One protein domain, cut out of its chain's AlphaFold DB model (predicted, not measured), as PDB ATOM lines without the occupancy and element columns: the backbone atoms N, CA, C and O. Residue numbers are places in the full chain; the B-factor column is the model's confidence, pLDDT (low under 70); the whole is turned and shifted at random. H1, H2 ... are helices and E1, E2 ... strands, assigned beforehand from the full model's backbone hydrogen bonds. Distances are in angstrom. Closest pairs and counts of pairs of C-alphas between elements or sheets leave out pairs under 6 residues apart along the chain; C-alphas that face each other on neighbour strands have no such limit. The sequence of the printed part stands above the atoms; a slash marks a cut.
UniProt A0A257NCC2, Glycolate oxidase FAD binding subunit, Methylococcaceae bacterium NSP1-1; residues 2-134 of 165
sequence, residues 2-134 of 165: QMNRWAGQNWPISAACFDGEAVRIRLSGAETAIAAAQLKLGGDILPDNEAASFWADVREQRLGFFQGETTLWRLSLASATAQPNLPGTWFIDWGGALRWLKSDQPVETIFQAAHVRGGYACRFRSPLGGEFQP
ATOM      1  N   GLN A   2     -45.377  26.171  43.523       59.53
ATOM      2  CA  GLN A   2     -44.067  26.396  42.877       59.53
ATOM      3  C   GLN A   2     -43.510  25.141  42.168       59.53
ATOM      4  O   GLN A   2     -42.851  25.256  41.138       59.53
ATOM      5  N   MET A   3     -43.918  23.952  42.629       55.22
ATOM      6  CA  MET A   3     -43.592  22.643  42.047       55.22
ATOM      7  C   MET A   3     -44.010  22.488  40.568       55.22
ATOM      8  O   MET A   3     -43.229  21.975  39.772       55.22
ATOM      9  N   ASN A   4     -45.178  23.000  40.151       55.22
ATOM     10  CA  ASN A   4     -45.631  22.887  38.750       55.22
ATOM     11  C   ASN A   4     -44.796  23.745  37.785       55.22
ATOM     12  O   ASN A   4     -44.730  23.452  36.596       55.22
ATOM     13  N   ARG A   5     -44.155  24.810  38.287       56.78
ATOM     14  CA  ARG A   5     -43.319  25.712  37.481       56.78
ATOM     15  C   ARG A   5     -41.932  25.114  37.229       56.78
ATOM     16  O   ARG A   5     -41.339  25.378  36.188       56.78
ATOM     17  N   TRP A   6     -41.436  24.291  38.155       55.62
ATOM     18  CA  TRP A   6     -40.180  23.561  37.991       55.62
ATOM     19  C   TRP A   6     -40.293  22.424  36.976       55.62
ATOM     20  O   TRP A   6     -39.361  22.231  36.210       55.62
ATOM     21  N   ALA A   7     -41.446  21.757  36.870       57.59
ATOM     22  CA  ALA A   7     -41.647  20.646  35.932       57.59
ATOM     23  C   ALA A   7     -41.390  20.981  34.438       57.59
ATOM     24  O   ALA A   7     -41.221  20.066  33.641       57.59
ATOM     25  N   GLY A   8     -41.348  22.266  34.048       57.59
ATOM     26  CA  GLY A   8     -41.048  22.718  32.678       57.59
ATOM     27  C   GLY A   8     -39.576  23.056  32.388       57.59
ATOM     28  O   GLY A   8     -39.263  23.491  31.284       57.59
ATOM     29  N   GLN A   9     -38.673  22.906  33.357       64.25
ATOM     30  CA  GLN A   9     -37.226  23.067  33.169       64.25
ATOM     31  C   GLN A   9     -36.545  21.709  33.402       64.25
ATOM     32  O   GLN A   9     -36.990  20.946  34.257       64.25
ATOM     33  N   ASN A  10     -35.466  21.411  32.666       69.81
ATOM     34  CA  ASN A  10     -34.661  20.191  32.851       69.81
ATOM     35  C   ASN A  10     -33.875  20.250  34.172       69.81
ATOM     36  O   ASN A  10     -32.653  20.405  34.181       69.81
ATOM     37  N   TRP A  11     -34.572  20.170  35.302       82.75
ATOM     38  CA  TRP A  11     -33.929  20.006  36.596       82.75
ATOM     39  C   TRP A  11     -33.517  18.548  36.786       82.75
ATOM     40  O   TRP A  11     -34.289  17.652  36.440       82.75
ATOM     41  N   PRO A  12     -32.364  18.282  37.417       91.69
ATOM     42  CA  PRO A  12     -31.938  16.931  37.760       91.69
ATOM     43  C   PRO A  12     -32.719  16.379  38.970       91.69
ATOM     44  O   PRO A  12     -32.124  15.792  39.862       91.69
ATOM     45  N   ILE A  13     -34.037  16.595  39.061       91.81
ATOM     46  CA  ILE A  13     -34.860  16.137  40.192       91.81
ATOM     47  C   ILE A  13     -35.151  14.645  40.030       91.81
ATOM     48  O   ILE A  13     -35.785  14.227  39.065       91.81
ATOM     49  N   SER A  14     -34.728  13.847  41.009       92.75
ATOM     50  CA  SER A  14     -34.941  12.395  41.053       92.75
ATOM     51  C   SER A  14     -35.865  11.937  42.187       92.75
ATOM     52  O   SER A  14     -36.215  10.759  42.248       92.75
ATOM     53  N   ALA A  15     -36.232  12.836  43.105       93.69
ATOM     54  CA  ALA A  15     -37.285  12.641  44.101       93.69
ATOM     55  C   ALA A  15     -37.775  13.998  44.627       93.69
ATOM     56  O   ALA A  15     -37.006  14.959  44.676       93.69
ATOM     57  N   ALA A  16     -39.044  14.075  45.031       94.25
ATOM     58  CA  ALA A  16     -39.611  15.257  45.670       94.25
ATOM     59  C   ALA A  16     -40.785  14.873  46.576       94.25
ATOM     60  O   ALA A  16     -41.703  14.182  46.123       94.25
ATOM     61  N   CYS A  17     -40.773  15.364  47.814       96.62
ATOM     62  CA  CYS A  17     -41.860  15.196  48.774       96.62
ATOM     63  C   CYS A  17     -42.142  16.494  49.547       96.62
ATOM     64  O   CYS A  17     -41.332  17.423  49.559       96.62
ATOM     65  N   PHE A  18     -43.317  16.563  50.167       96.38
ATOM     66  CA  PHE A  18     -43.760  17.660  51.020       96.38
ATOM     67  C   PHE A  18     -44.553  17.097  52.202       96.38
ATOM     68  O   PHE A  18     -45.534  16.383  52.004       96.38
ATOM     69  N   ASP A  19     -44.133  17.419  53.421       94.75
ATOM     70  CA  ASP A  19     -44.706  16.892  54.670       94.75
ATOM     71  C   ASP A  19     -45.721  17.834  55.341       94.75
ATOM     72  O   ASP A  19     -46.219  17.528  56.421       94.75
ATOM     73  N   GLY A  20     -46.040  18.963  54.703       92.44
ATOM     74  CA  GLY A  20     -46.864  20.028  55.281       92.44
ATOM     75  C   GLY A  20     -46.051  21.233  55.755       92.44
ATOM     76  O   GLY A  20     -46.608  22.325  55.842       92.44
ATOM     77  N   GLU A  21     -44.746  21.064  55.971       93.25
ATOM     78  CA  GLU A  21     -43.853  22.110  56.476       93.25
ATOM     79  C   GLU A  21     -42.750  22.435  55.466       93.25
ATOM     80  O   GLU A  21     -42.554  23.595  55.103       93.25
ATOM     81  N   ALA A  22     -42.069  21.410  54.953       93.62
ATOM     82  CA  ALA A  22     -40.906  21.556  54.092       93.62
ATOM     83  C   ALA A  22     -41.029  20.727  52.812       93.62
ATOM     84  O   ALA A  22     -41.393  19.547  52.814       93.62
ATOM     85  N   VAL A  23     -40.665  21.349  51.689       94.94
ATOM     86  CA  VAL A  23     -40.443  20.637  50.429       94.94
ATOM     87  C   VAL A  23     -39.019  20.101  50.447       94.94
ATOM     88  O   VAL A  23     -38.070  20.872  50.566       94.94
ATOM     89  N   ARG A  24     -38.866  18.787  50.290       95.81
ATOM     90  CA  ARG A  24     -37.556  18.146  50.135       95.81
ATOM     91  C   ARG A  24     -37.426  17.603  48.727       95.81
ATOM     92  O   ARG A  24     -38.331  16.945  48.217       95.81
ATOM     93  N   ILE A  25     -36.288  17.881  48.109       94.88
ATOM     94  CA  ILE A  25     -35.961  17.465  46.747       94.88
ATOM     95  C   ILE A  25     -34.642  16.702  46.747       94.88
ATOM     96  O   ILE A  25     -33.717  17.043  47.479       94.88
ATOM     97  N   ARG A  26     -34.551  15.668  45.915       95.25
ATOM     98  CA  ARG A  26     -33.292  14.984  45.627       95.25
ATOM     99  C   ARG A  26     -32.859  15.337  44.221       95.25
ATOM    100  O   ARG A  26     -33.634  15.167  43.279       95.25
ATOM    101  N   LEU A  27     -31.616  15.784  44.098       94.12
ATOM    102  CA  LEU A  27     -30.981  16.036  42.816       94.12
ATOM    103  C   LEU A  27     -30.071  14.858  42.451       94.12
ATOM    104  O   LEU A  27     -29.395  14.296  43.312       94.12
ATOM    105  N   SER A  28     -30.081  14.428  41.193       93.38
ATOM    106  CA  SER A  28     -29.227  13.345  40.695       93.38
ATOM    107  C   SER A  28     -28.900  13.561  39.223       93.38
ATOM    108  O   SER A  28     -29.792  13.803  38.414       93.38
ATOM    109  N   GLY A  29     -27.622  13.465  38.867       92.25
ATOM    110  CA  GLY A  29     -27.143  13.709  37.510       92.25
ATOM    111  C   GLY A  29     -25.700  14.199  37.501       92.25
ATOM    112  O   GLY A  29     -24.971  14.014  38.473       92.25
ATOM    113  N   ALA A  30     -25.297  14.833  36.400       92.06
ATOM    114  CA  ALA A  30     -23.978  15.445  36.280       92.06
ATOM    115  C   ALA A  30     -23.772  16.540  37.341       92.06
ATOM    116  O   ALA A  30     -24.678  17.337  37.594       92.06
ATOM    117  N   GLU A  31     -22.567  16.617  37.904       92.62
ATOM    118  CA  GLU A  31     -22.201  17.576  38.955       92.62
ATOM    119  C   GLU A  31     -22.531  19.026  38.564       92.62
ATOM    120  O   GLU A  31     -23.142  19.759  39.337       92.62
ATOM    121  N   THR A  32     -22.247  19.413  37.318       91.00
ATOM    122  CA  THR A  32     -22.556  20.752  36.789       91.00
ATOM    123  C   THR A  32     -24.057  21.050  36.750       91.00
ATOM    124  O   THR A  32     -24.471  22.177  37.022       91.00
ATOM    125  N   ALA A  33     -24.890  20.049  36.451       91.00
ATOM    126  CA  ALA A  33     -26.343  20.188  36.457       91.00
ATOM    127  C   ALA A  33     -26.890  20.297  37.886       91.00
ATOM    128  O   ALA A  33     -27.792  21.098  38.136       91.00
ATOM    129  N   ILE A  34     -26.331  19.525  38.827       93.56
ATOM    130  CA  ILE A  34     -26.691  19.590  40.249       93.56
ATOM    131  C   ILE A  34     -26.314  20.957  40.828       93.56
ATOM    132  O   ILE A  34     -27.176  21.612  41.408       93.56
ATOM    133  N   ALA A  35     -25.087  21.431  40.603       91.62
ATOM    134  CA  ALA A  35     -24.622  22.731  41.090       91.62
ATOM    135  C   ALA A  35     -25.477  23.890  40.545       91.62
ATOM    136  O   ALA A  35     -25.907  24.772  41.294       91.62
ATOM    137  N   ALA A  36     -25.807  23.862  39.247       91.62
ATOM    138  CA  ALA A  36     -26.699  24.850  38.639       91.62
ATOM    139  C   ALA A  36     -28.122  24.798  39.226       91.62
ATOM    140  O   ALA A  36     -28.782  25.832  39.352       91.62
ATOM    141  N   ALA A  37     -28.599  23.601  39.577       91.94
ATOM    142  CA  ALA A  37     -29.894  23.413  40.211       91.94
ATOM    143  C   ALA A  37     -29.919  23.935  41.652       91.94
ATOM    144  O   ALA A  37     -30.831  24.682  41.995       91.94
ATOM    145  N   GLN A  38     -28.898  23.627  42.453       92.12
ATOM    146  CA  GLN A  38     -28.749  24.124  43.823       92.12
ATOM    147  C   GLN A  38     -28.756  25.655  43.872       92.12
ATOM    148  O   GLN A  38     -29.508  26.237  44.649       92.12
ATOM    149  N   LEU A  39     -28.001  26.314  42.984       91.19
ATOM    150  CA  LEU A  39     -27.924  27.777  42.947       91.19
ATOM    151  C   LEU A  39     -29.282  28.443  42.668       91.19
ATOM    152  O   LEU A  39     -29.569  29.513  43.195       91.19
ATOM    153  N   LYS A  40     -30.118  27.830  41.821       91.06
ATOM    154  CA  LYS A  40     -31.419  28.398  41.433       91.06
ATOM    155  C   LYS A  40     -32.565  28.006  42.365       91.06
ATOM    156  O   LYS A  40     -33.503  28.787  42.512       91.06
ATOM    157  N   LEU A  41     -32.543  26.788  42.910       88.75
ATOM    158  CA  LEU A  41     -33.592  26.272  43.797       88.75
ATOM    159  C   LEU A  41     -33.408  26.780  45.232       88.75
ATOM    160  O   LEU A  41     -34.406  27.036  45.904       88.75
ATOM    161  N   GLY A  42     -32.158  26.975  45.665       90.44
ATOM    162  CA  GLY A  42     -31.820  27.353  47.033       90.44
ATOM    163  C   GLY A  42     -32.160  26.258  48.049       90.44
ATOM    164  O   GLY A  42     -32.277  25.082  47.698       90.44
ATOM    165  N   GLY A  43     -32.342  26.671  49.304       92.62
ATOM    166  CA  GLY A  43     -32.639  25.783  50.430       92.62
ATOM    167  C   GLY A  43     -31.392  25.212  51.101       92.62
ATOM    168  O   GLY A  43     -30.262  25.470  50.684       92.62
ATOM    169  N   ASP A  44     -31.627  24.439  52.155       94.31
ATOM    170  CA  ASP A  44     -30.565  23.820  52.940       94.31
ATOM    171  C   ASP A  44     -30.170  22.463  52.354       94.31
ATOM    172  O   ASP A  44     -31.011  21.668  51.922       94.31
ATOM    173  N   ILE A  45     -28.867  22.191  52.348       94.38
ATOM    174  CA  ILE A  45     -28.319  20.916  51.890       94.38
ATOM    175  C   ILE A  45     -28.292  19.955  53.075       94.38
ATOM    176  O   ILE A  45     -27.624  20.216  54.075       94.38
ATOM    177  N   LEU A  46     -28.986  18.824  52.942       94.75
ATOM    178  CA  LEU A  46     -28.833  17.714  53.877       94.75
ATOM    179  C   LEU A  46     -27.542  16.949  53.555       94.75
ATOM    180  O   LEU A  46     -27.314  16.649  52.380       94.75
ATOM    181  N   PRO A  47     -26.738  16.579  54.567       95.06
ATOM    182  CA  PRO A  47     -25.616  15.664  54.388       95.06
ATOM    183  C   PRO A  47     -26.050  14.348  53.727       95.06
ATOM    184  O   PRO A  47     -27.135  13.834  54.004       95.06
ATOM    185  N   ASP A  48     -25.203  13.777  52.868       92.12
ATOM    186  CA  ASP A  48     -25.564  12.628  52.020       92.12
ATOM    187  C   ASP A  48     -26.070  11.409  52.806       92.12
ATOM    188  O   ASP A  48     -27.008  10.733  52.378       92.12
ATOM    189  N   ASN A  49     -25.481  11.126  53.970       93.81
ATOM    190  CA  ASN A  49     -25.903  10.035  54.850       93.81
ATOM    191  C   ASN A  49     -27.312  10.270  55.423       93.81
ATOM    192  O   ASN A  49     -28.143   9.360  55.415       93.81
ATOM    193  N   GLU A  50     -27.596  11.488  55.877       96.19
ATOM    194  CA  GLU A  50     -28.906  11.888  56.391       96.19
ATOM    195  C   GLU A  50     -29.952  11.895  55.276       96.19
ATOM    196  O   GLU A  50     -31.045  11.353  55.445       96.19
ATOM    197  N   ALA A  51     -29.599  12.419  54.100       95.81
ATOM    198  CA  ALA A  51     -30.455  12.398  52.923       95.81
ATOM    199  C   ALA A  51     -30.781  10.958  52.492       95.81
ATOM    200  O   ALA A  51     -31.942  10.641  52.218       95.81
ATOM    201  N   ALA A  52     -29.788  10.065  52.453       95.81
ATOM    202  CA  ALA A  52     -29.988   8.661  52.106       95.81
ATOM    203  C   ALA A  52     -30.915   7.952  53.103       95.81
ATOM    204  O   ALA A  52     -31.843   7.257  52.677       95.81
ATOM    205  N   SER A  53     -30.703   8.166  54.406       97.31
ATOM    206  CA  SER A  53     -31.573   7.629  55.457       97.31
ATOM    207  C   SER A  53     -33.000   8.154  55.318       97.31
ATOM    208  O   SER A  53     -33.944   7.369  55.286       97.31
ATOM    209  N   PHE A  54     -33.162   9.466  55.138       97.19
ATOM    210  CA  PHE A  54     -34.467  10.098  54.971       97.19
ATOM    211  C   PHE A  54     -35.242   9.507  53.787       97.19
ATOM    212  O   PHE A  54     -36.395   9.102  53.934       97.19
ATOM    213  N   TRP A  55     -34.620   9.407  52.608       96.44
ATOM    214  CA  TRP A  55     -35.293   8.862  51.424       96.44
ATOM    215  C   TRP A  55     -35.590   7.365  51.549       96.44
ATOM    216  O   TRP A  55     -36.590   6.898  50.995       96.44
ATOM    217  N   ALA A  56     -34.761   6.608  52.274       97.62
ATOM    218  CA  ALA A  56     -35.084   5.233  52.629       97.62
ATOM    219  C   ALA A  56     -36.319   5.180  53.541       97.62
ATOM    220  O   ALA A  56     -37.234   4.408  53.270       97.62
ATOM    221  N   ASP A  57     -36.408   6.046  54.547       97.69
ATOM    222  CA  ASP A  57     -37.547   6.081  55.463       97.69
ATOM    223  C   ASP A  57     -38.845   6.556  54.801       97.69
ATOM    224  O   ASP A  57     -39.918   6.061  55.150       97.69
ATOM    225  N   VAL A  58     -38.783   7.450  53.809       96.50
ATOM    226  CA  VAL A  58     -39.943   7.774  52.958       96.50
ATOM    227  C   VAL A  58     -40.405   6.524  52.208       96.50
ATOM    228  O   VAL A  58     -41.572   6.143  52.294       96.50
ATOM    229  N   ARG A  59     -39.481   5.856  51.502       95.69
ATOM    230  CA  ARG A  59     -39.788   4.681  50.671       95.69
ATOM    231  C   ARG A  59     -40.375   3.538  51.493       95.69
ATOM    232  O   ARG A  59     -41.371   2.948  51.081       95.69
ATOM    233  N   GLU A  60     -39.785   3.252  52.649       97.06
ATOM    234  CA  GLU A  60     -40.196   2.167  53.546       97.06
ATOM    235  C   GLU A  60     -41.333   2.572  54.505       97.06
ATOM    236  O   GLU A  60     -41.701   1.796  55.386       97.06
ATOM    237  N   GLN A  61     -41.891   3.781  54.356       97.00
ATOM    238  CA  GLN A  61     -42.945   4.340  55.212       97.00
ATOM    239  C   GLN A  61     -42.598   4.293  56.715       97.00
ATOM    240  O   GLN A  61     -43.418   3.891  57.544       97.00
ATOM    241  N   ARG A  62     -41.370   4.686  57.072       97.06
ATOM    242  CA  ARG A  62     -40.839   4.671  58.448       97.06
ATOM    243  C   ARG A  62     -40.885   6.021  59.153       97.06
ATOM    244  O   ARG A  62     -40.849   6.037  60.381       97.06
ATOM    245  N   LEU A  63     -41.014   7.127  58.412       97.06
ATOM    246  CA  LEU A  63     -41.151   8.466  59.001       97.06
ATOM    247  C   LEU A  63     -42.286   8.513  60.034       97.06
ATOM    248  O   LEU A  63     -43.282   7.803  59.895       97.06
ATOM    249  N   GLY A  64     -42.188   9.418  61.013       96.25
ATOM    250  CA  GLY A  64     -43.220   9.600  62.045       96.25
ATOM    251  C   GLY A  64     -44.624   9.834  61.473       96.25
ATOM    252  O   GLY A  64     -45.609   9.329  62.014       96.25
ATOM    253  N   PHE A  65     -44.721  10.488  60.307       97.00
ATOM    254  CA  PHE A  65     -45.980  10.626  59.571       97.00
ATOM    255  C   PHE A  65     -46.669   9.278  59.297       97.00
ATOM    256  O   PHE A  65     -47.890   9.235  59.307       97.00
ATOM    257  N   PHE A  66     -45.946   8.176  59.096       97.00
ATOM    258  CA  PHE A  66     -46.516   6.863  58.766       97.00
ATOM    259  C   PHE A  66     -46.796   5.965  59.982       97.00
ATOM    260  O   PHE A  66     -47.306   4.860  59.802       97.00
ATOM    261  N   GLN A  67     -46.470   6.408  61.198       94.50
ATOM    262  CA  GLN A  67     -46.645   5.624  62.430       94.50
ATOM    263  C   GLN A  67     -48.005   5.868  63.099       94.50
ATOM    264  O   GLN A  67     -48.646   6.883  62.844       94.50
ATOM    265  N   GLY A  68     -48.435   4.982  63.998       92.94
ATOM    266  CA  GLY A  68     -49.683   5.124  64.765       92.94
ATOM    267  C   GLY A  68     -50.913   4.481  64.114       92.94
ATOM    268  O   GLY A  68     -50.820   3.868  63.053       92.94
ATOM    269  N   GLU A  69     -52.062   4.632  64.781       91.75
ATOM    270  CA  GLU A  69     -53.284   3.847  64.517       91.75
ATOM    271  C   GLU A  69     -54.284   4.507  63.554       91.75
ATOM    272  O   GLU A  69     -55.184   3.838  63.047       91.75
ATOM    273  N   THR A  70     -54.151   5.814  63.286       95.81
ATOM    274  CA  THR A  70     -55.045   6.522  62.352       95.81
ATOM    275  C   THR A  70     -54.988   5.880  60.973       95.81
ATOM    276  O   THR A  70     -53.901   5.595  60.460       95.81
ATOM    277  N   THR A  71     -56.151   5.714  60.341       97.44
ATOM    278  CA  THR A  71     -56.226   5.082  59.025       97.44
ATOM    279  C   THR A  71     -55.374   5.841  58.006       97.44
ATOM    280  O   THR A  71     -55.538   7.046  57.791       97.44
ATOM    281  N   LEU A  72     -54.462   5.111  57.359       98.12
ATOM    282  CA  LEU A  72     -53.562   5.622  56.336       98.12
ATOM    283  C   LEU A  72     -54.110   5.299  54.948       98.12
ATOM    284  O   LEU A  72     -54.309   4.139  54.577       98.12
ATOM    285  N   TRP A  73     -54.271   6.344  54.155       98.31
ATOM    286  CA  TRP A  73     -54.764   6.307  52.792       98.31
ATOM    287  C   TRP A  73     -53.654   6.617  51.806       98.31
ATOM    288  O   TRP A  73     -52.806   7.472  52.060       98.31
ATOM    289  N   ARG A  74     -53.707   5.958  50.650       98.06
ATOM    290  CA  ARG A  74     -52.830   6.218  49.513       98.06
ATOM    291  C   ARG A  74     -53.663   6.659  48.321       98.06
ATOM    292  O   ARG A  74     -54.472   5.884  47.814       98.06
ATOM    293  N   LEU A  75     -53.450   7.888  47.875       98.25
ATOM    294  CA  LEU A  75     -54.123   8.490  46.735       98.25
ATOM    295  C   LEU A  75     -53.117   8.671  45.596       98.25
ATOM    296  O   LEU A  75     -52.069   9.288  45.778       98.25
ATOM    297  N   SER A  76     -53.452   8.143  44.423       97.31
ATOM    298  CA  SER A  76     -52.722   8.355  43.173       97.31
ATOM    299  C   SER A  76     -53.498   9.347  42.318       97.31
ATOM    300  O   SER A  76     -54.623   9.062  41.902       97.31
ATOM    301  N   LEU A  77     -52.928  10.528  42.101       96.56
ATOM    302  CA  LEU A  77     -53.523  11.632  41.347       96.56
ATOM    303  C   LEU A  77     -52.504  12.123  40.308       96.56
ATOM    304  O   LEU A  77     -51.312  11.873  40.443       96.56
ATOM    305  N   ALA A  78     -52.923  12.875  39.290       95.31
ATOM    306  CA  ALA A  78     -51.942  13.599  38.479       95.31
ATOM    307  C   ALA A  78     -51.222  14.655  39.344       95.31
ATOM    308  O   ALA A  78     -51.845  15.295  40.195       95.31
ATOM    309  N   SER A  79     -49.924  14.887  39.118       92.25
ATOM    310  CA  SER A  79     -49.134  15.843  39.917       92.25
ATOM    311  C   SER A  79     -49.754  17.241  39.977       92.25
ATOM    312  O   SER A  79     -49.764  17.874  41.030       92.25
ATOM    313  N   ALA A  80     -50.337  17.701  38.865       91.25
ATOM    314  CA  ALA A  80     -50.959  19.019  38.764       91.25
ATOM    315  C   ALA A  80     -52.363  19.107  39.399       91.25
ATOM    316  O   ALA A  80     -52.910  20.204  39.509       91.25
ATOM    317  N   THR A  81     -52.956  17.984  39.819       95.25
ATOM    318  CA  THR A  81     -54.305  17.939  40.393       95.25
ATOM    319  C   THR A  81     -54.377  18.746  41.691       95.25
ATOM    320  O   THR A  81     -53.563  18.568  42.600       95.25
ATOM    321  N   ALA A  82     -55.393  19.601  41.828       93.94
ATOM    322  CA  ALA A  82     -55.615  20.370  43.052       93.94
ATOM    323  C   ALA A  82     -55.825  19.460  44.277       93.94
ATOM    324  O   ALA A  82     -56.421  18.383  44.180       93.94
ATOM    325  N   GLN A  83     -55.341  19.903  45.440       94.00
ATOM    326  CA  GLN A  83     -55.433  19.141  46.684       94.00
ATOM    327  C   GLN A  83     -56.891  18.799  47.038       94.00
ATOM    328  O   GLN A  83     -57.744  19.692  47.013       94.00
ATOM    329  N   PRO A  84     -57.218  17.524  47.332       95.94
ATOM    330  CA  PRO A  84     -58.527  17.175  47.863       95.94
ATOM    331  C   PRO A  84     -58.794  17.901  49.181       95.94
ATOM    332  O   PRO A  84     -57.951  17.893  50.074       95.94
ATOM    333  N   ASN A  85     -59.979  18.498  49.309       95.44
ATOM    334  CA  ASN A  85     -60.432  19.090  50.563       95.44
ATOM    335  C   ASN A  85     -60.953  17.983  51.493       95.44
ATOM    336  O   ASN A  85     -62.160  17.802  51.626       95.44
ATOM    337  N   LEU A  86     -60.038  17.187  52.048       97.38
ATOM    338  CA  LEU A  86     -60.343  16.156  53.040       97.38
ATOM    339  C   LEU A  86     -59.655  16.508  54.364       97.38
ATOM    340  O   LEU A  86     -58.451  16.796  54.348       97.38
ATOM    341  N   PRO A  87     -60.379  16.450  55.496       97.50
ATOM    342  CA  PRO A  87     -59.785  16.581  56.819       97.50
ATOM    343  C   PRO A  87     -58.735  15.500  57.079       97.50
ATOM    344  O   PRO A  87     -58.953  14.325  56.769       97.50
ATOM    345  N   GLY A  88     -57.621  15.898  57.687       96.81
ATOM    346  CA  GLY A  88     -56.545  14.995  58.076       96.81
ATOM    347  C   GLY A  88     -55.162  15.575  57.814       96.81
ATOM    348  O   GLY A  88     -55.014  16.711  57.361       96.81
ATOM    349  N   THR A  89     -54.147  14.763  58.090       97.56
ATOM    350  CA  THR A  89     -52.746  15.126  57.860       97.56
ATOM    351  C   THR A  89     -52.277  14.536  56.543       97.56
ATOM    352  O   THR A  89     -52.539  13.368  56.247       97.56
ATOM    353  N   TRP A  90     -51.556  15.335  55.765       97.88
ATOM    354  CA  TRP A  90     -51.122  14.980  54.423       97.88
ATOM    355  C   TRP A  90     -49.608  14.868  54.327       97.88
ATOM    356  O   TRP A  90     -48.885  15.690  54.876       97.88
ATOM    357  N   PHE A  91     -49.149  13.895  53.547       98.19
ATOM    358  CA  PHE A  91     -47.777  13.812  53.068       98.19
ATOM    359  C   PHE A  91     -47.810  13.587  51.559       98.19
ATOM    360  O   PHE A  91     -48.425  12.642  51.065       98.19
ATOM    361  N   ILE A  92     -47.185  14.479  50.806       97.38
ATOM    362  CA  ILE A  92     -47.146  14.440  49.348       97.38
ATOM    363  C   ILE A  92     -45.806  13.856  48.920       97.38
ATOM    364  O   ILE A  92     -44.758  14.280  49.390       97.38
ATOM    365  N   ASP A  93     -45.840  12.908  47.996       94.25
ATOM    366  CA  ASP A  93     -44.683  12.183  47.484       94.25
ATOM    367  C   ASP A  93     -44.710  12.144  45.942       94.25
ATOM    368  O   ASP A  93     -45.690  12.549  45.303       94.25
ATOM    369  N   TRP A  94     -43.617  11.692  45.324       89.06
ATOM    370  CA  TRP A  94     -43.471  11.536  43.870       89.06
ATOM    371  C   TRP A  94     -43.877  12.795  43.087       89.06
ATOM    372  O   TRP A  94     -44.616  12.742  42.102       89.06
ATOM    373  N   GLY A  95     -43.442  13.966  43.562       85.38
ATOM    374  CA  GLY A  95     -43.726  15.236  42.890       85.38
ATOM    375  C   GLY A  95     -45.223  15.552  42.770       85.38
ATOM    376  O   GLY A  95     -45.638  16.172  41.794       85.38
ATOM    377  N   GLY A  96     -46.045  15.102  43.722       92.06
ATOM    378  CA  GLY A  96     -47.481  15.397  43.763       92.06
ATOM    379  C   GLY A  96     -48.387  14.286  43.246       92.06
ATOM    380  O   GLY A  96     -49.604  14.366  43.461       92.06
ATOM    381  N   ALA A  97     -47.819  13.277  42.578       95.00
ATOM    382  CA  ALA A  97     -48.590  12.187  41.992       95.00
ATOM    383  C   ALA A  97     -49.052  11.162  43.035       95.00
ATOM    384  O   ALA A  97     -50.111  10.552  42.896       95.00
ATOM    385  N   LEU A  98     -48.279  11.005  44.111       97.19
ATOM    386  CA  LEU A  98     -48.611  10.143  45.232       97.19
ATOM    387  C   LEU A  98     -48.917  11.004  46.453       97.19
ATOM    388  O   LEU A  98     -48.146  11.890  46.809       97.19
ATOM    389  N   ARG A  99     -50.051  10.769  47.104       97.94
ATOM    390  CA  ARG A  99     -50.439  11.506  48.309       97.94
ATOM    391  C   ARG A  99     -50.882  10.533  49.371       97.94
ATOM    392  O   ARG A  99     -51.725   9.672  49.129       97.94
ATOM    393  N   TRP A 100     -50.324  10.700  50.549       98.25
ATOM    394  CA  TRP A 100     -50.680   9.959  51.733       98.25
ATOM    395  C   TRP A 100     -51.539  10.834  52.632       98.25
ATOM    396  O   TRP A 100     -51.250  12.017  52.813       98.25
ATOM    397  N   LEU A 101     -52.597  10.249  53.179       98.50
ATOM    398  CA  LEU A 101     -53.539  10.933  54.054       98.50
ATOM    399  C   LEU A 101     -53.777  10.083  55.297       98.50
ATOM    400  O   LEU A 101     -54.175   8.928  55.185       98.50
ATOM    401  N   LYS A 102     -53.577  10.666  56.475       98.06
ATOM    402  CA  LYS A 102     -54.095  10.129  57.735       98.06
ATOM    403  C   LYS A 102     -55.457  10.742  58.003       98.06
ATOM    404  O   LYS A 102     -55.543  11.951  58.214       98.06
ATOM    405  N   SER A 103     -56.509   9.933  57.943       97.56
ATOM    406  CA  SER A 103     -57.882  10.413  58.086       97.56
ATOM    407  C   SER A 103     -58.842   9.281  58.423       97.56
ATOM    408  O   SER A 103     -58.762   8.206  57.828       97.56
ATOM    409  N   ASP A 104     -59.796   9.574  59.302       95.50
ATOM    410  CA  ASP A 104     -60.905   8.682  59.658       95.50
ATOM    411  C   ASP A 104     -62.213   9.086  58.952       95.50
ATOM    412  O   ASP A 104     -63.310   8.744  59.389       95.50
ATOM    413  N   GLN A 105     -62.115   9.846  57.855       97.25
ATOM    414  CA  GLN A 105     -63.270  10.129  57.004       97.25
ATOM    415  C   GLN A 105     -63.841   8.831  56.400       97.25
ATOM    416  O   GLN A 105     -63.084   7.885  56.158       97.25
ATOM    417  N   PRO A 106     -65.151   8.793  56.093       96.12
ATOM    418  CA  PRO A 106     -65.774   7.625  55.475       96.12
ATOM    419  C   PRO A 106     -65.088   7.203  54.167       96.12
ATOM    420  O   PRO A 106     -64.666   8.054  53.374       96.12
ATOM    421  N   VAL A 107     -65.036   5.889  53.921       96.12
ATOM    422  CA  VAL A 107     -64.451   5.254  52.720       96.12
ATOM    423  C   VAL A 107     -64.927   5.936  51.442       96.12
ATOM    424  O   VAL A 107     -64.132   6.342  50.592       96.12
ATOM    425  N   GLU A 108     -66.236   6.140  51.349       96.38
ATOM    426  CA  GLU A 108     -66.919   6.656  50.174       96.38
ATOM    427  C   GLU A 108     -66.520   8.108  49.919       96.38
ATOM    428  O   GLU A 108     -66.375   8.523  48.771       96.38
ATOM    429  N   THR A 109     -66.271   8.872  50.986       97.75
ATOM    430  CA  THR A 109     -65.850  10.276  50.896       97.75
ATOM    431  C   THR A 109     -64.456  10.382  50.280       97.75
ATOM    432  O   THR A 109     -64.231  11.190  49.376       97.75
ATOM    433  N   ILE A 110     -63.518   9.537  50.720       98.06
ATOM    434  CA  ILE A 110     -62.140   9.547  50.215       98.06
ATOM    435  C   ILE A 110     -62.084   9.006  48.783       98.06
ATOM    436  O   ILE A 110     -61.437   9.611  47.920       98.06
ATOM    437  N   PHE A 111     -62.808   7.921  48.496       97.50
ATOM    438  CA  PHE A 111     -62.919   7.367  47.146       97.50
ATOM    439  C   PHE A 111     -63.526   8.369  46.168       97.50
ATOM    440  O   PHE A 111     -62.961   8.598  45.096       97.50
ATOM    441  N   GLN A 112     -64.620   9.035  46.548       96.88
ATOM    442  CA  GLN A 112     -65.246  10.045  45.704       96.88
ATOM    443  C   GLN A 112     -64.308  11.228  45.454       96.88
ATOM    444  O   GLN A 112     -64.196  11.700  44.321       96.88
ATOM    445  N   ALA A 113     -63.580  11.685  46.476       97.56
ATOM    446  CA  ALA A 113     -62.642  12.792  46.343       97.56
ATOM    447  C   ALA A 113     -61.492  12.495  45.366       97.56
ATOM    448  O   ALA A 113     -61.069  13.404  44.641       97.56
ATOM    449  N   ALA A 114     -61.006  11.252  45.318       97.06
ATOM    450  CA  ALA A 114     -60.035  10.812  44.319       97.06
ATOM    451  C   ALA A 114     -60.677  10.646  42.931       97.06
ATOM    452  O   ALA A 114     -60.129  11.137  41.941       97.06
ATOM    453  N   HIS A 115     -61.867  10.037  42.865       95.19
ATOM    454  CA  HIS A 115     -62.577   9.748  41.619       95.19
ATOM    455  C   HIS A 115     -62.842  10.999  40.779       95.19
ATOM    456  O   HIS A 115     -62.464  11.058  39.610       95.19
ATOM    457  N   VAL A 116     -63.428  12.039  41.385       95.88
ATOM    458  CA  VAL A 116     -63.780  13.292  40.682       95.88
ATOM    459  C   VAL A 116     -62.560  14.058  40.169       95.88
ATOM    460  O   VAL A 116     -62.691  15.003  39.398       95.88
ATOM    461  N   ARG A 117     -61.360  13.658  40.600       95.81
ATOM    462  CA  ARG A 117     -60.070  14.209  40.180       95.81
ATOM    463  C   ARG A 117     -59.341  13.318  39.169       95.81
ATOM    464  O   ARG A 117     -58.164  13.554  38.902       95.81
ATOM    465  N   GLY A 118     -60.017  12.297  38.639       93.56
ATOM    466  CA  GLY A 118     -59.441  11.331  37.702       93.56
ATOM    467  C   GLY A 118     -58.364  10.446  38.326       93.56
ATOM    468  O   GLY A 118     -57.528   9.907  37.608       93.56
ATOM    469  N   GLY A 119     -58.343  10.337  39.654       94.94
ATOM    470  CA  GLY A 119     -57.379   9.528  40.381       94.94
ATOM    471  C   GLY A 119     -58.022   8.360  41.112       94.94
ATOM    472  O   GLY A 119     -59.190   8.027  40.907       94.94
ATOM    473  N   TYR A 120     -57.227   7.733  41.971       96.19
ATOM    474  CA  TYR A 120     -57.595   6.502  42.658       96.19
ATOM    475  C   TYR A 120     -57.112   6.509  44.105       96.19
ATOM    476  O   TYR A 120     -56.011   6.986  44.386       96.19
ATOM    477  N   ALA A 121     -57.906   5.958  45.016       97.44
ATOM    478  CA  ALA A 121     -57.584   5.857  46.433       97.44
ATOM    479  C   ALA A 121     -57.617   4.408  46.939       97.44
ATOM    480  O   ALA A 121     -58.371   3.563  46.462       97.44
ATOM    481  N   CYS A 122     -56.795   4.125  47.944       96.69
ATOM    482  CA  CYS A 122     -56.790   2.862  48.671       96.69
ATOM    483  C   CYS A 122     -56.613   3.139  50.165       96.69
ATOM    484  O   CYS A 122     -55.760   3.947  50.551       96.69
ATOM    485  N   ARG A 123     -57.391   2.442  51.000       96.69
ATOM    486  CA  ARG A 123     -57.103   2.307  52.428       96.69
ATOM    487  C   ARG A 123     -55.889   1.400  52.539       96.69
ATOM    488  O   ARG A 123     -55.983   0.200  52.290       96.69
ATOM    489  N   PHE A 124     -54.735   1.997  52.798       95.81
ATOM    490  CA  PHE A 124     -53.446   1.317  52.724       95.81
ATOM    491  C   PHE A 124     -53.120   0.587  54.024       95.81
ATOM    492  O   PHE A 124     -52.631  -0.541  53.991       95.81
ATOM    493  N   ARG A 125     -53.414   1.216  55.166       94.88
ATOM    494  CA  ARG A 125     -53.256   0.617  56.494       94.88
ATOM    495  C   ARG A 125     -54.390   1.081  57.401       94.88
ATOM    496  O   ARG A 125     -54.653   2.274  57.492       94.88
ATOM    497  N   SER A 126     -55.057   0.132  58.045       93.19
ATOM    498  CA  SER A 126     -56.142   0.371  58.998       93.19
ATOM    499  C   SER A 126     -56.331  -0.874  59.867       93.19
ATOM    500  O   SER A 126     -56.110  -1.978  59.354       93.19
ATOM    501  N   PRO A 127     -56.812  -0.741  61.114       85.31
ATOM    502  CA  PRO A 127     -57.275  -1.882  61.906       85.31
ATOM    503  C   PRO A 127     -58.376  -2.702  61.209       85.31
ATOM    504  O   PRO A 127     -58.485  -3.902  61.429       85.31
ATOM    505  N   LEU A 128     -59.157  -2.072  60.320       83.94
ATOM    506  CA  LEU A 128     -60.218  -2.710  59.527       83.94
ATOM    507  C   LEU A 128     -59.701  -3.410  58.253       83.94
ATOM    508  O   LEU A 128     -60.490  -3.850  57.420       83.94
ATOM    509  N   GLY A 129     -58.382  -3.472  58.056       84.88
ATOM    510  CA  GLY A 129     -57.766  -4.009  56.845       84.88
ATOM    511  C   GLY A 129     -57.728  -3.020  55.675       84.88
ATOM    512  O   GLY A 129     -58.154  -1.865  55.772       84.88
ATOM    513  N   GLY A 130     -57.156  -3.467  54.557       87.12
ATOM    514  CA  GLY A 130     -57.035  -2.668  53.339       87.12
ATOM    515  C   GLY A 130     -58.310  -2.689  52.499       87.12
ATOM    516  O   GLY A 130     -59.032  -3.678  52.491       87.12
ATOM    517  N   GLU A 131     -58.566  -1.608  51.772       91.38
ATOM    518  CA  GLU A 131     -59.730  -1.497  50.890       91.38
ATOM    519  C   GLU A 131     -59.371  -0.704  49.635       91.38
ATOM    520  O   GLU A 131     -58.734   0.352  49.699       91.38
ATOM    521  N   PHE A 132     -59.755  -1.245  48.485       91.50
ATOM    522  CA  PHE A 132     -59.468  -0.693  47.171       91.50
ATOM    523  C   PHE A 132     -60.705   0.012  46.643       91.50
ATOM    524  O   PHE A 132     -61.806  -0.532  46.708       91.50
ATOM    525  N   GLN A 133     -60.526   1.213  46.096       92.69
ATOM    526  CA  GLN A 133     -61.623   1.909  45.446       92.69
ATOM    527  C   GLN A 133     -62.244   1.024  44.345       92.69
ATOM    528  O   GLN A 133     -61.512   0.486  43.504       92.69
ATOM    529  N   PRO A 134     -63.579   0.863  44.320       90.81
ATOM    530  CA  PRO A 134     -64.240   0.038  43.319       90.81
ATOM    531  C   PRO A 134     -63.894   0.460  41.889       90.81
ATOM    532  O   PRO A 134     -63.836   1.649  41.561       90.81
TER     533      PRO A 134
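AT A GLANCE: This is residues 2 to 134 of the 165 residues of the protein "Glycolate oxidase FAD binding subunit" of Methylococcaceae bacterium NSP1-1 (UniProt A0A257NCC2). Picture an elongated domain with a twisted four-stranded sheet toward one end, H4 covering part of one face over E6 and E3, and a separate strand hairpin, E1 and E2, reaching the sheet at its edge strand E4. Helices H2 and H3 lie around the hairpin, with H2 toward the far end, and H1 is a short turn near the start of the printed part. The printed part has 133 residues, in the order H1 E1 E2 H2 H3 E3 E4 E5 H4 E6; the class is mixed, helices and strands. The larger sheet runs E4 E5 E3 E6 and the smaller E1 E2, both antiparallel. The whole is compact, with a radius of gyration of the C-alphas of 16.2 A, and spans 49 by 30 by 21 A.

IN THESE COORDINATES: Start in the larger sheet: E3 is residues 72 to 76, E4 89 to 93, E5 98 to 102, and E6 120 to 125, 15.6 A long and ending at C-alpha 125 (-53.256, 0.617, 56.494). H4 is residues 107 to 115, 12.1 A. Find E1 at residues 13 to 18, 14.1 A, and E2 at 23 to 27. H2 is residues 31 to 41, 15.1 A; H3, residues 48 to 59, runs 16.3 A from C-alpha 48 (-25.564, 12.628, 52.020). H1 is residues 3 to 6.

HOW THE PARTS SIT: In the sheet, look for N 91 and O 100 of hairpin E4 and E5, 2.9 A; N 75 and O 99 of E3 and E5, 2.8 A; and N 74 and O 122 of E3 and E6, 2.9 A. The sheet is only just strongly twisted, its C-alphas up to 4.3 A off the plane. E5, H4 and E6 form a split strand-helix-strand unit, two strands running the same way with E3 between them, and its crossover is right-handed. H4 is on the sheet at a height of 8.4 A, over E6 and only just over E3, with 3 C-alphas falling on E3; on the local plane it runs along the strands, at 21 degrees to E6. The closest C-alphas of H4 and E6 are those of Ala 114 and Tyr 120, 5.2 A. E1 and E4 touch, with 7 pairs of C-alphas within 8 A; their closest C-alphas are those of Cys 17 and Asp 93, 4.3 A apart. In hairpin E1 and E2, find N 17 and O 24, 2.9 A. H3 and E2 are near each other; the closest C-alphas of H2 and E2 are those of Leu 27 and Ile 34, 6.1 A. H2 and H3 are apart, and H1 is apart from E2. Every O i to N i+4 pair is within hydrogen-bond range in H2, H3 and H4; H1 is too short for such a pair.

THE WHOLE: The two C-alphas farthest apart are those of Thr 32 and Leu 128, 49.9 A. The printed part has no cut. The links H3 to E3 and E3 to E4 are long, 12 residues each. Residues 2 to 10 are under 70 in pLDDT; the mean of the printed part is 92.1.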